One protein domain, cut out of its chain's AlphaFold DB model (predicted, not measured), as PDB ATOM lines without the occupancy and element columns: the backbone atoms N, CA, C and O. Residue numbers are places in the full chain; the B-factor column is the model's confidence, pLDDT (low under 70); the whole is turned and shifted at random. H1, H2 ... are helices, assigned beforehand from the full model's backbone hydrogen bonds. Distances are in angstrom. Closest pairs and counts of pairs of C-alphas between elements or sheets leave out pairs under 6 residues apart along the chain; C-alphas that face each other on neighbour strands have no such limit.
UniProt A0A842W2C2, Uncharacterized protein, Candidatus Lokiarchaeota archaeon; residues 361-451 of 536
ATOM      1  N   LEU A 361     -38.721  34.397 -47.559       71.62
ATOM      2  CA  LEU A 361     -39.042  33.367 -46.564       71.62
ATOM      3  C   LEU A 361     -37.898  33.237 -45.555       71.62
ATOM      4  O   LEU A 361     -38.124  33.225 -44.341       71.62
ATOM      5  N   VAL A 362     -36.674  33.209 -46.074       78.88
ATOM      6  CA  VAL A 362     -35.459  33.136 -45.273       78.88
ATOM      7  C   VAL A 362     -35.248  34.420 -44.474       78.88
ATOM      8  O   VAL A 362     -35.065  34.344 -43.260       78.88
ATOM      9  N   GLY A 363     -35.347  35.594 -45.106       80.75
ATOM     10  CA  GLY A 363     -35.130  36.875 -44.432       80.75
ATOM     11  C   GLY A 363     -36.134  37.139 -43.312       80.75
ATOM     12  O   GLY A 363     -35.744  37.473 -42.196       80.75
ATOM     13  N   SER A 364     -37.425  36.906 -43.554       79.12
ATOM     14  CA  SER A 364     -38.478  37.117 -42.553       79.12
ATOM     15  C   SER A 364     -38.345  36.157 -41.367       79.12
ATOM     16  O   SER A 364     -38.493  36.564 -40.207       79.12
ATOM     17  N   PHE A 365     -38.006  34.892 -41.634       81.75
ATOM     18  CA  PHE A 365     -37.742  33.904 -40.596       81.75
ATOM     19  C   PHE A 365     -36.502  34.271 -39.778       81.75
ATOM     20  O   PHE A 365     -36.563  34.298 -38.546       81.75
ATOM     21  N   LEU A 366     -35.405  34.606 -40.456       83.00
ATOM     22  CA  LEU A 366     -34.148  35.002 -39.839       83.00
ATOM     23  C   LEU A 366     -34.333  36.252 -38.973       83.00
ATOM     24  O   LEU A 366     -33.942  36.276 -37.805       83.00
ATOM     25  N   ASN A 367     -35.040  37.253 -39.496       80.75
ATOM     26  CA  ASN A 367     -35.376  38.478 -38.784       80.75
ATOM     27  C   ASN A 367     -36.128  38.214 -37.487       80.75
ATOM     28  O   ASN A 367     -35.767  38.735 -36.427       80.75
ATOM     29  N   ARG A 368     -37.148  37.360 -37.555       84.12
ATOM     30  CA  ARG A 368     -37.904  36.948 -36.380       84.12
ATOM     31  C   ARG A 368     -37.024  36.218 -35.365       84.12
ATOM     32  O   ARG A 368     -37.083  36.547 -34.185       84.12
ATOM     33  N   ARG A 369     -36.198  35.265 -35.802       87.25
ATOM     34  CA  ARG A 369     -35.352  34.461 -34.904       87.25
ATOM     35  C   ARG A 369     -34.297  35.287 -34.190       87.25
ATOM     36  O   ARG A 369     -34.149  35.151 -32.978       87.25
ATOM     37  N   VAL A 370     -33.636  36.186 -34.911       84.50
ATOM     38  CA  VAL A 370     -32.672  37.127 -34.335       84.50
ATOM     39  C   VAL A 370     -33.349  38.012 -33.281       84.50
ATOM     40  O   VAL A 370     -32.830  38.160 -32.176       84.50
ATOM     41  N   ASN A 371     -34.535  38.558 -33.575       83.56
ATOM     42  CA  ASN A 371     -35.285  39.383 -32.620       83.56
ATOM     43  C   ASN A 371     -35.736  38.595 -31.379       83.56
ATOM     44  O   ASN A 371     -35.625  39.099 -30.257       83.56
ATOM     45  N   ASP A 372     -36.227  37.368 -31.566       85.75
ATOM     46  CA  ASP A 372     -36.649  36.488 -30.476       85.75
ATOM     47  C   ASP A 372     -35.463  36.141 -29.562       85.75
ATOM     48  O   ASP A 372     -35.602  36.181 -28.339       85.75
ATOM     49  N   ALA A 373     -34.293  35.855 -30.140       85.19
ATOM     50  CA  ALA A 373     -33.089  35.522 -29.388       85.19
ATOM     51  C   ALA A 373     -32.528  36.724 -28.609       85.19
ATOM     52  O   ALA A 373     -32.211  36.601 -27.429       85.19
ATOM     53  N   LEU A 374     -32.464  37.914 -29.217       84.56
ATOM     54  CA  LEU A 374     -32.016  39.123 -28.513       84.56
ATOM     55  C   LEU A 374     -32.998  39.559 -27.419       84.56
ATOM     56  O   LEU A 374     -32.578  40.033 -26.366       84.56
ATOM     57  N   THR A 375     -34.302  39.373 -27.645       82.25
ATOM     58  CA  THR A 375     -35.328  39.582 -26.613       82.25
ATOM     59  C   THR A 375     -35.103  38.646 -25.426       82.25
ATOM     60  O   THR A 375     -35.238  39.067 -24.280       82.25
ATOM     61  N   GLU A 376     -34.763  37.383 -25.683       83.31
ATOM     62  CA  GLU A 376     -34.462  36.400 -24.640       83.31
ATOM     63  C   GLU A 376     -33.233  36.814 -23.816       83.31
ATOM     64  O   GLU A 376     -33.304  36.823 -22.587       83.31
ATOM     65  N   GLU A 377     -32.162  37.287 -24.462       85.00
ATOM     66  CA  GLU A 377     -30.988  37.835 -23.761       85.00
ATOM     67  C   GLU A 377     -31.320  39.087 -22.929       85.00
ATOM     68  O   GLU A 377     -30.820  39.248 -21.812       85.00
ATOM     69  N   LEU A 378     -32.188  39.972 -23.435       79.25
ATOM     70  CA  LEU A 378     -32.665  41.146 -22.693       79.25
ATOM     71  C   LEU A 378     -33.449  40.749 -21.443       79.25
ATOM     72  O   LEU A 378     -33.178  41.264 -20.362       79.25
ATOM     73  N   ILE A 379     -34.386  39.809 -21.575       73.75
ATOM     74  CA  ILE A 379     -35.183  39.289 -20.458       73.75
ATOM     75  C   ILE A 379     -34.278  38.638 -19.405       73.75
ATOM     76  O   ILE A 379     -34.424  38.910 -18.212       73.75
ATOM     77  N   ASN A 380     -33.316  37.819 -19.832       79.12
ATOM     78  CA  ASN A 380     -32.350  37.175 -18.940       79.12
ATOM     79  C   ASN A 380     -31.555  38.201 -18.124       79.12
ATOM     80  O   ASN A 380     -31.356  38.014 -16.921       79.12
ATOM     81  N   LYS A 381     -31.164  39.312 -18.753       78.94
ATOM     82  CA  LYS A 381     -30.448  40.400 -18.092       78.94
ATOM     83  C   LYS A 381     -31.333  41.213 -17.143       78.94
ATOM     84  O   LYS A 381     -30.963  41.381 -15.985       78.94
ATOM     85  N   GLU A 382     -32.448  41.747 -17.635       75.94
ATOM     86  CA  GLU A 382     -33.251  42.744 -16.911       75.94
ATOM     87  C   GLU A 382     -34.187  42.108 -15.873       75.94
ATOM     88  O   GLU A 382     -34.325  42.632 -14.772       75.94
ATOM     89  N   ILE A 383     -34.800  40.960 -16.186       74.38
ATOM     90  CA  ILE A 383     -35.783  40.307 -15.304       74.38
ATOM     91  C   ILE A 383     -35.099  39.311 -14.369       74.38
ATOM     92  O   ILE A 383     -35.363  39.290 -13.168       74.38
ATOM     93  N   PHE A 384     -34.221  38.468 -14.914       73.69
ATOM     94  CA  PHE A 384     -33.615  37.374 -14.150       73.69
ATOM     95  C   PHE A 384     -32.262  37.735 -13.525       73.69
ATOM     96  O   PHE A 384     -31.712  36.937 -12.767       73.69
ATOM     97  N   GLY A 385     -31.722  38.924 -13.812       80.12
ATOM     98  CA  GLY A 385     -30.449  39.387 -13.257       80.12
ATOM     99  C   GLY A 385     -29.243  38.541 -13.680       80.12
ATOM    100  O   GLY A 385     -28.202  38.583 -13.017       80.12
ATOM    101  N   ILE A 386     -29.363  37.760 -14.760       82.56
ATOM    102  CA  ILE A 386     -28.276  36.937 -15.289       82.56
ATOM    103  C   ILE A 386     -27.240  37.888 -15.893       82.56
ATOM    104  O   ILE A 386     -27.485  38.573 -16.885       82.56
ATOM    105  N   LYS A 387     -26.080  37.978 -15.237       76.25
ATOM    106  CA  LYS A 387     -25.015  38.919 -15.618       76.25
ATOM    107  C   LYS A 387     -24.242  38.467 -16.856       76.25
ATOM    108  O   LYS A 387     -23.705  39.311 -17.572       76.25
ATOM    109  N   GLU A 388     -24.163  37.160 -17.073       79.62
ATOM    110  CA  GLU A 388     -23.412  36.556 -18.164       79.62
ATOM    111  C   GLU A 388     -24.329  36.371 -19.372       79.62
ATOM    112  O   GLU A 388     -25.378  35.740 -19.283       79.62
ATOM    113  N   ARG A 389     -23.961  36.997 -20.489       78.06
ATOM    114  CA  ARG A 389     -24.722  36.903 -21.736       78.06
ATOM    115  C   ARG A 389     -24.160  35.790 -22.582       78.06
ATOM    116  O   ARG A 389     -22.938  35.624 -22.616       78.06
ATOM    117  N   ARG A 390     -25.026  35.113 -23.331       84.56
ATOM    118  CA  ARG A 390     -24.543  34.142 -24.308       84.56
ATOM    119  C   ARG A 390     -23.705  34.856 -25.378       84.56
ATOM    120  O   ARG A 390     -24.085  35.950 -25.821       84.56
ATOM    121  N   PRO A 391     -22.560  34.291 -25.792       84.62
ATOM    122  CA  PRO A 391     -21.825  34.778 -26.950       84.62
ATOM    123  C   PRO A 391     -22.737  34.838 -28.180       84.62
ATOM    124  O   PRO A 391     -23.456  33.886 -28.461       84.62
ATOM    125  N   LEU A 392     -22.696  35.937 -28.944       82.06
ATOM    126  CA  LEU A 392     -23.538  36.084 -30.145       82.06
ATOM    127  C   LEU A 392     -23.307  34.964 -31.171       82.06
ATOM    128  O   LEU A 392     -24.226  34.648 -31.913       82.06
ATOM    129  N   MET A 393     -22.111  34.369 -31.184       79.88
ATOM    130  CA  MET A 393     -21.789  33.217 -32.028       79.88
ATOM    131  C   MET A 393     -22.651  32.000 -31.680       79.88
ATOM    132  O   MET A 393     -23.274  31.439 -32.565       79.88
ATOM    133  N   GLU A 394     -22.789  31.664 -30.393       86.38
ATOM    134  CA  GLU A 394     -23.645  30.549 -29.957       86.38
ATOM    135  C   GLU A 394     -25.113  30.798 -30.328       86.38
ATOM    136  O   GLU A 394     -25.835  29.890 -30.723       86.38
ATOM    137  N   ILE A 395     -25.558  32.057 -30.246       86.75
ATOM    138  CA  ILE A 395     -26.905  32.442 -30.680       86.75
ATOM    139  C   ILE A 395     -27.063  32.282 -32.196       86.75
ATOM    140  O   ILE A 395     -28.133  31.887 -32.658       86.75
ATOM    141  N   ALA A 396     -26.031  32.626 -32.969       84.50
ATOM    142  CA  ALA A 396     -26.044  32.471 -34.414       84.50
ATOM    143  C   ALA A 396     -26.123  30.990 -34.805       84.50
ATOM    144  O   ALA A 396     -27.023  30.630 -35.563       84.50
ATOM    145  N   ASP A 397     -25.275  30.146 -34.212       84.81
ATOM    146  CA  ASP A 397     -25.261  28.696 -34.433       84.81
ATOM    147  C   ASP A 397     -26.633  28.075 -34.112       84.81
ATOM    148  O   ASP A 397     -27.216  27.394 -34.953       84.81
ATOM    149  N   ASP A 398     -27.235  28.423 -32.966       89.19
ATOM    150  CA  ASP A 398     -28.580  27.964 -32.580       89.19
ATOM    151  C   ASP A 398     -29.661  28.314 -33.622       89.19
ATOM    152  O   ASP A 398     -30.628  27.567 -33.820       89.19
ATOM    153  N   ILE A 399     -29.569  29.500 -34.235       88.50
ATOM    154  CA  ILE A 399     -30.531  29.958 -35.245       88.50
ATOM    155  C   ILE A 399     -30.317  29.195 -36.553       88.50
ATOM    156  O   ILE A 399     -31.298  28.754 -37.155       88.50
ATOM    157  N   VAL A 400     -29.067  29.018 -36.977       86.56
ATOM    158  CA  VAL A 400     -28.725  28.292 -38.205       86.56
ATOM    159  C   VAL A 400     -29.117  26.825 -38.094       86.56
ATOM    160  O   VAL A 400     -29.812  26.324 -38.977       86.56
ATOM    161  N   ASP A 401     -28.826  26.171 -36.970       87.00
ATOM    162  CA  ASP A 401     -29.240  24.791 -36.698       87.00
ATOM    163  C   ASP A 401     -30.763  24.623 -36.790       87.00
ATOM    164  O   ASP A 401     -31.274  23.645 -37.348       87.00
ATOM    165  N   GLN A 402     -31.526  25.602 -36.291       84.69
ATOM    166  CA  GLN A 402     -32.983  25.611 -36.438       84.69
ATOM    167  C   GLN A 402     -33.414  25.756 -37.900       84.69
ATOM    168  O   GLN A 402     -34.369  25.096 -38.311       84.69
ATOM    169  N   MET A 403     -32.742  26.603 -38.682       84.12
ATOM    170  CA  MET A 403     -33.054  26.808 -40.101       84.12
ATOM    171  C   MET A 403     -32.751  25.559 -40.933       84.12
ATOM    172  O   MET A 403     -33.591  25.173 -41.749       84.12
ATOM    173  N   VAL A 404     -31.626  24.885 -40.674       82.00
ATOM    174  CA  VAL A 404     -31.270  23.595 -41.287       82.00
ATOM    175  C   VAL A 404     -32.294  22.523 -40.909       82.00
ATOM    176  O   VAL A 404     -32.867  21.868 -41.778       82.00
ATOM    177  N   THR A 405     -32.618  22.403 -39.617       84.06
ATOM    178  CA  THR A 405     -33.603  21.428 -39.107       84.06
ATOM    179  C   THR A 405     -34.996  21.635 -39.709       84.06
ATOM    180  O   THR A 405     -35.763  20.685 -39.867       84.06
ATOM    181  N   MET A 406     -35.354  22.882 -40.025       79.62
ATOM    182  CA  MET A 406     -36.627  23.233 -40.656       79.62
ATOM    183  C   MET A 406     -36.596  23.151 -42.187       79.62
ATOM    184  O   MET A 406     -37.619  23.436 -42.808       79.62
ATOM    185  N   HIS A 407     -35.463  22.767 -42.784       78.31
ATOM    186  CA  HIS A 407     -35.236  22.764 -44.232       78.31
ATOM    187  C   HIS A 407     -35.499  24.131 -44.886       78.31
ATOM    188  O   HIS A 407     -35.981  24.206 -46.014       78.31
ATOM    189  N   ILE A 408     -35.215  25.215 -44.157       73.06
ATOM    190  CA  ILE A 408     -35.269  26.589 -44.679       73.06
ATOM    191  C   ILE A 408     -33.991  26.901 -45.462       73.06
ATOM    192  O   ILE A 408     -34.048  27.600 -46.465       73.06
ATOM    193  N   ILE A 409     -32.852  26.370 -45.006       76.44
ATOM    194  CA  ILE A 409     -31.552  26.447 -45.683       76.44
ATOM    195  C   ILE A 409     -30.965  25.040 -45.816       76.44
ATOM    196  O   ILE A 409     -31.360  24.127 -45.084       76.44
ATOM    197  N   TRP A 410     -30.041  24.855 -46.759       76.44
ATOM    198  CA  TRP A 410     -29.436  23.552 -47.044       76.44
ATOM    199  C   TRP A 410     -28.441  23.118 -45.965       76.44
ATOM    200  O   TRP A 410     -27.665  23.927 -45.458       76.44
ATOM    201  N   ASP A 411     -28.437  21.816 -45.667       78.00
ATOM    202  CA  ASP A 411     -27.476  21.163 -44.767       78.00
ATOM    203  C   ASP A 411     -26.143  20.897 -45.486       78.00
ATOM    204  O   ASP A 411     -25.696  19.764 -45.667       78.00
ATOM    205  N   GLU A 412     -25.533  21.963 -45.988       75.69
ATOM    206  CA  GLU A 412     -24.191  21.927 -46.549       75.69
ATOM    207  C   GLU A 412     -23.278  22.773 -45.669       75.69
ATOM    208  O   GLU A 412     -23.516  23.962 -45.467       75.69
ATOM    209  N   SER A 413     -22.198  22.172 -45.162       71.25
ATOM    210  CA  SER A 413     -21.301  22.804 -44.180       71.25
ATOM    211  C   SER A 413     -20.759  24.170 -44.618       71.25
ATOM    212  O   SER A 413     -20.512  25.035 -43.781       71.25
ATOM    213  N   LYS A 414     -20.609  24.394 -45.930       63.25
ATOM    214  CA  LYS A 414     -20.249  25.704 -46.484       63.25
ATOM    215  C   LYS A 414     -21.362  26.736 -46.285       63.25
ATOM    216  O   LYS A 414     -21.065  27.832 -45.828       63.25
ATOM    217  N   PHE A 415     -22.613  26.385 -46.578       68.00
ATOM    218  CA  PHE A 415     -23.765  27.273 -46.411       68.00
ATOM    219  C   PHE A 415     -24.048  27.573 -44.940       68.00
ATOM    220  O   PHE A 415     -24.295  28.725 -44.607       68.00
ATOM    221  N   VAL A 416     -23.927  26.579 -44.055       74.38
ATOM    222  CA  VAL A 416     -24.097  26.751 -42.600       74.38
ATOM    223  C   VAL A 416     -23.194  27.865 -42.064       74.38
ATOM    224  O   VAL A 416     -23.693  28.808 -41.459       74.38
ATOM    225  N   ASN A 417     -21.894  27.822 -42.369       71.38
ATOM    226  CA  ASN A 417     -20.945  28.839 -41.899       71.38
ATOM    227  C   ASN A 417     -21.282  30.242 -42.420       71.38
ATOM    228  O   ASN A 417     -21.207  31.219 -41.681       71.38
ATOM    229  N   ILE A 418     -21.695  30.340 -43.685       71.88
ATOM    230  CA  ILE A 418     -22.043  31.623 -44.295       71.88
ATOM    231  C   ILE A 418     -23.317  32.198 -43.670       71.88
ATOM    232  O   ILE A 418     -23.377  33.385 -43.351       71.88
ATOM    233  N   PHE A 419     -24.326  31.357 -43.434       75.06
ATOM    234  CA  PHE A 419     -25.516  31.777 -42.706       75.06
ATOM    235  C   PHE A 419     -25.184  32.171 -41.269       75.06
ATOM    236  O   PHE A 419     -25.733  33.169 -40.806       75.06
ATOM    237  N   CYS A 420     -24.257  31.485 -40.590       78.00
ATOM    238  CA  CYS A 420     -23.796  31.896 -39.262       78.00
ATOM    239  C   CYS A 420     -23.225  33.318 -39.298       78.00
ATOM    240  O   CYS A 420     -23.631  34.137 -38.477       78.00
ATOM    241  N   ASP A 421     -22.380  33.656 -40.276       71.62
ATOM    242  CA  ASP A 421     -21.814  35.005 -40.418       71.62
ATOM    243  C   ASP A 421     -22.892  36.078 -40.666       71.62
ATOM    244  O   ASP A 421     -22.843  37.176 -40.097       71.62
ATOM    245  N   ILE A 422     -23.911  35.759 -41.468       75.31
ATOM    246  CA  ILE A 422     -25.052  36.646 -41.741       75.31
ATOM    247  C   ILE A 422     -25.886  36.849 -40.474       75.31
ATOM    248  O   ILE A 422     -26.148  37.986 -40.071       75.31
ATOM    249  N   VAL A 423     -26.278  35.757 -39.810       81.06
ATOM    250  CA  VAL A 423     -27.054  35.789 -38.565       81.06
ATOM    251  C   VAL A 423     -26.294  36.577 -37.506       81.06
ATOM    252  O   VAL A 423     -26.872  37.428 -36.827       81.06
ATOM    253  N   LEU A 424     -24.990  36.337 -37.398       75.88
ATOM    254  CA  LEU A 424     -24.100  37.036 -36.494       75.88
ATOM    255  C   LEU A 424     -24.085  38.534 -36.809       75.88
ATOM    256  O   LEU A 424     -24.337  39.339 -35.914       75.88
ATOM    257  N   THR A 425     -23.892  38.926 -38.069       74.81
ATOM    258  CA  THR A 425     -23.926  40.335 -38.501       74.81
ATOM    259  C   THR A 425     -25.249  41.010 -38.133       74.81
ATOM    260  O   THR A 425     -25.261  42.110 -37.570       74.81
ATOM    261  N   MET A 426     -26.375  40.328 -38.351       78.12
ATOM    262  CA  MET A 426     -27.703  40.829 -37.988       78.12
ATOM    263  C   MET A 426     -27.888  40.938 -36.468       78.12
ATOM    264  O   MET A 426     -28.458  41.922 -35.983       78.12
ATOM    265  N   LEU A 427     -27.389  39.962 -35.702       79.81
ATOM    266  CA  LEU A 427     -27.359  39.993 -34.237       79.81
ATOM    267  C   LEU A 427     -26.537  41.183 -33.736       79.81
ATOM    268  O   LEU A 427     -26.995  41.901 -32.848       79.81
ATOM    269  N   PHE A 428     -25.364  41.435 -34.322       77.25
ATOM    270  CA  PHE A 428     -24.520  42.584 -33.993       77.25
ATOM    271  C   PHE A 428     -25.279  43.897 -34.206       77.25
ATOM    272  O   PHE A 428     -25.497  44.626 -33.235       77.25
ATOM    273  N   GLN A 429     -25.755  44.154 -35.428       76.31
ATOM    274  CA  GLN A 429     -26.461  45.390 -35.786       76.31
ATOM    275  C   GLN A 429     -27.686  45.646 -34.894       76.31
ATOM    276  O   GLN A 429     -27.927  46.770 -34.447       76.31
ATOM    277  N   ARG A 430     -28.472  44.605 -34.596       81.19
ATOM    278  CA  ARG A 430     -29.660  44.733 -33.740       81.19
ATOM    279  C   ARG A 430     -29.326  44.874 -32.266       81.19
ATOM    280  O   ARG A 430     -29.981  45.650 -31.576       81.19
ATOM    281  N   SER A 431     -28.311  44.168 -31.777       76.69
ATOM    282  CA  SER A 431     -27.874  44.291 -30.385       76.69
ATOM    283  C   SER A 431     -27.382  45.707 -30.065       76.69
ATOM    284  O   SER A 431     -27.597  46.194 -28.956       76.69
ATOM    285  N   GLU A 432     -26.780  46.404 -31.033       75.56
ATOM    286  CA  GLU A 432     -26.413  47.814 -30.885       75.56
ATOM    287  C   GLU A 432     -27.641  48.722 -30.833       75.56
ATOM    288  O   GLU A 432     -27.750  49.530 -29.913       75.56
ATOM    289  N   LYS A 433     -28.600  48.542 -31.751       75.12
ATOM    290  CA  LYS A 433     -29.871  49.293 -31.746       75.12
ATOM    291  C   LYS A 433     -30.659  49.106 -30.443       75.12
ATOM    292  O   LYS A 433     -31.300  50.037 -29.974       75.12
ATOM    293  N   LEU A 434     -30.584  47.920 -29.840       73.56
ATOM    294  CA  LEU A 434     -31.230  47.590 -28.565       73.56
ATOM    295  C   LEU A 434     -30.402  47.993 -27.330       73.56
ATOM    296  O   LEU A 434     -30.760  47.624 -26.213       73.56
ATOM    297  N   GLY A 435     -29.272  48.692 -27.493       73.50
ATOM    298  CA  GLY A 435     -28.422  49.104 -26.371       73.50
ATOM    299  C   GLY A 435     -27.827  47.935 -25.577       73.50
ATOM    300  O   GLY A 435     -27.325  48.113 -24.464       73.50
ATOM    301  N   LEU A 436     -27.866  46.717 -26.128       71.69
ATOM    302  CA  LEU A 436     -27.240  45.556 -25.515       71.69
ATOM    303  C   LEU A 436     -25.726  45.749 -25.522       71.69
ATOM    304  O   LEU A 436     -25.076  45.512 -24.504       71.69
ATOM    305  N   ARG A 437     -25.144  46.230 -26.616       69.75
ATOM    306  CA  ARG A 437     -23.727  46.609 -26.659       69.75
ATOM    307  C   ARG A 437     -23.544  48.081 -26.298       69.75
ATOM    308  O   ARG A 437     -24.384  48.917 -26.610       69.75
ATOM    309  N   LYS A 438     -22.424  48.404 -25.643       53.81
ATOM    310  CA  LYS A 438     -22.026  49.788 -25.331       53.81
ATOM    311  C   LYS A 438     -21.592  50.512 -26.618       53.81
ATOM    312  O   LYS A 438     -20.405  50.719 -26.835       53.81
ATOM    313  N   GLY A 439     -22.555  50.867 -27.465       49.94
ATOM    314  CA  GLY A 439     -22.418  51.801 -28.587       49.94
ATOM    315  C   GLY A 439     -23.107  53.129 -28.257       49.94
ATOM    316  O   GLY A 439     -24.047  53.165 -27.470       49.94
ATOM    317  N   LYS A 440     -22.618  54.247 -28.805       38.00
ATOM    318  CA  LYS A 440     -22.981  55.622 -28.398       38.00
ATOM    319  C   LYS A 440     -24.382  56.123 -28.815       38.00
ATOM    320  O   LYS A 440     -24.653  57.299 -28.598       38.00
ATOM    321  N   ASN A 441     -25.277  55.301 -29.366       39.72
ATOM    322  CA  ASN A 441     -26.595  55.776 -29.814       39.72
ATOM    323  C   ASN A 441     -27.686  55.521 -28.766       39.72
ATOM    324  O   ASN A 441     -27.971  54.381 -28.417       39.72
ATOM    325  N   LYS A 442     -28.274  56.613 -28.259       40.72
ATOM    326  CA  LYS A 442     -29.284  56.642 -27.187       40.72
ATOM    327  C   LYS A 442     -30.713  56.930 -27.665       40.72
ATOM    328  O   LYS A 442     -31.579  57.130 -26.821       40.72
ATOM    329  N   ASP A 443     -30.985  56.928 -28.966       42.34
ATOM    330  CA  ASP A 443     -32.297  57.361 -29.456       42.34
ATOM    331  C   ASP A 443     -33.204  56.195 -29.874       42.34
ATOM    332  O   ASP A 443     -32.857  55.375 -30.721       42.34
ATOM    333  N   LYS A 444     -34.402  56.195 -29.265       42.31
ATOM    334  CA  LYS A 444     -35.578  55.330 -29.483       42.31
ATOM    335  C   LYS A 444     -35.407  53.844 -29.141       42.31
ATOM    336  O   LYS A 444     -35.580  52.963 -29.978       42.31
ATOM    337  N   LEU A 445     -35.179  53.571 -27.860       41.56
ATOM    338  CA  LEU A 445     -35.499  52.281 -27.247       41.56
ATOM    339  C   LEU A 445     -36.994  52.236 -26.897       41.56
ATOM    340  O   LEU A 445     -37.509  53.170 -26.290       41.56
ATOM    341  N   VAL A 446     -37.676  51.145 -27.259       43.75
ATOM    342  CA  VAL A 446     -38.900  50.728 -26.555       43.75
ATOM    343  C   VAL A 446     -38.497  50.536 -25.096       43.75
ATOM    344  O   VAL A 446     -37.527  49.820 -24.839       43.75
ATOM    345  N   ASP A 447     -39.177  51.199 -24.161       46.38
ATOM    346  CA  ASP A 447     -38.867  51.071 -22.741       46.38
ATOM    347  C   ASP A 447     -39.265  49.666 -22.269       46.38
ATOM    348  O   ASP A 447     -40.413  49.366 -21.955       46.38
ATOM    349  N   LEU A 448     -38.306  48.740 -22.305       45.28
ATOM    350  CA  LEU A 448     -38.521  47.336 -21.950       45.28
ATOM    351  C   LEU A 448     -38.879  47.153 -20.468       45.28
ATOM    352  O   LEU A 448     -39.293  46.055 -20.096       45.28
ATOM    353  N   SER A 449     -38.759  48.206 -19.645       49.69
ATOM    354  CA  SER A 449     -39.291  48.216 -18.279       49.69
ATOM    355  C   SER A 449     -40.821  48.087 -18.231       49.69
ATOM    356  O   SER A 449     -41.364  47.692 -17.202       49.69
ATOM    357  N   GLU A 450     -41.514  48.310 -19.353       58.12
ATOM    358  CA  GLU A 450     -42.969  48.163 -19.470       58.12
ATOM    359  C   GLU A 450     -43.424  46.704 -19.701       58.12
ATOM    360  O   GLU A 450     -44.609  46.386 -19.576       58.12
ATOM    361  N   ILE A 451     -42.512  45.769 -20.013       72.12
ATOM    362  CA  ILE A 451     -42.887  44.360 -20.226       72.12
ATOM    363  C   ILE A 451     -43.143  43.676 -18.880       72.12
ATOM    364  O   ILE A 451     -42.213  43.299 -18.169       72.12
TER     365      ILE A 451
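This is residues 361 to 451 of the 536 residues of an uncharacterized protein of Candidatus Lokiarchaeota archaeon (UniProt A0A842W2C2). Three helices cross one another in a small cluster, with their centres making a triangle: the two long helices H1 and H3 cross at an angle, and the shorter H2 packs on both. A stretch with no named element, residues 434 to 451, follows H3 and lies toward one end of the long axis, away from the link between H2 and H3 at the other end. The printed part has 91 residues with three named helices, in the order H1, H2, H3, and no named strand; the class is all helix. The whole is compact, with a radius of gyration of the C-alphas of 14.0 A, and elongated, its C-alphas spanning 40 by 25 by 20 A.

H1 holds residues 361 to 382 and is 31.6 A long from first to last C-alpha; C-alpha 361 is at (-39.042, 33.367, -46.564). H2 holds residues 392 to 405 and is 19.9 A long; C-alpha 392 is at (-23.538, 36.084, -30.145). H3 holds residues 413 to 433 and is 30.5 A long; C-alpha 433 is at (-29.871, 49.293, -31.746).

H1 touches H2 with residues 366 to 373 alone, and H2 touches H1 with residues 395 to 399 alone. The closest C-alphas of these two are those of Arg 369 and Ile 399, 6.6 A apart. They run opposite ways at a steep tilt of 42 degrees and form a helical hairpin. H1 touches H3 with residues 366 to 374 alone, and H3 touches H1 with residues 423 to 431 alone. Their closest C-alphas are those of Val 370 and Leu 427, 6.0 A apart, and they run the same way at a steep tilt of 52 degrees. H2 and H3 touch with 18 pairs of C-alphas within 8 A, the closest being those of Ala 396 and Cys 420 at 5.4 A; they run opposite ways at a steep tilt of 50 degrees. The helix packing is mostly crossed: of these three pairs 0 are at a shallow tilt. In H1, H2 and H3 every O i to N i+4 pair is within hydrogen-bond range.

The two C-alphas farthest apart are those of Glu 412 and Glu 450, at 42.1 A. The printed part has no cut. The links from H1 to H2, 9 residues, and from H2 to H3, 7 residues, are short but not tight. The C-alphas of residues 434 to 451 lie 11 to 21 A from the mean of the C-alphas. The mean pLDDT of the printed part is 74.2, and 16 residues are under 70: residues 414 to 415 and 437 to 450.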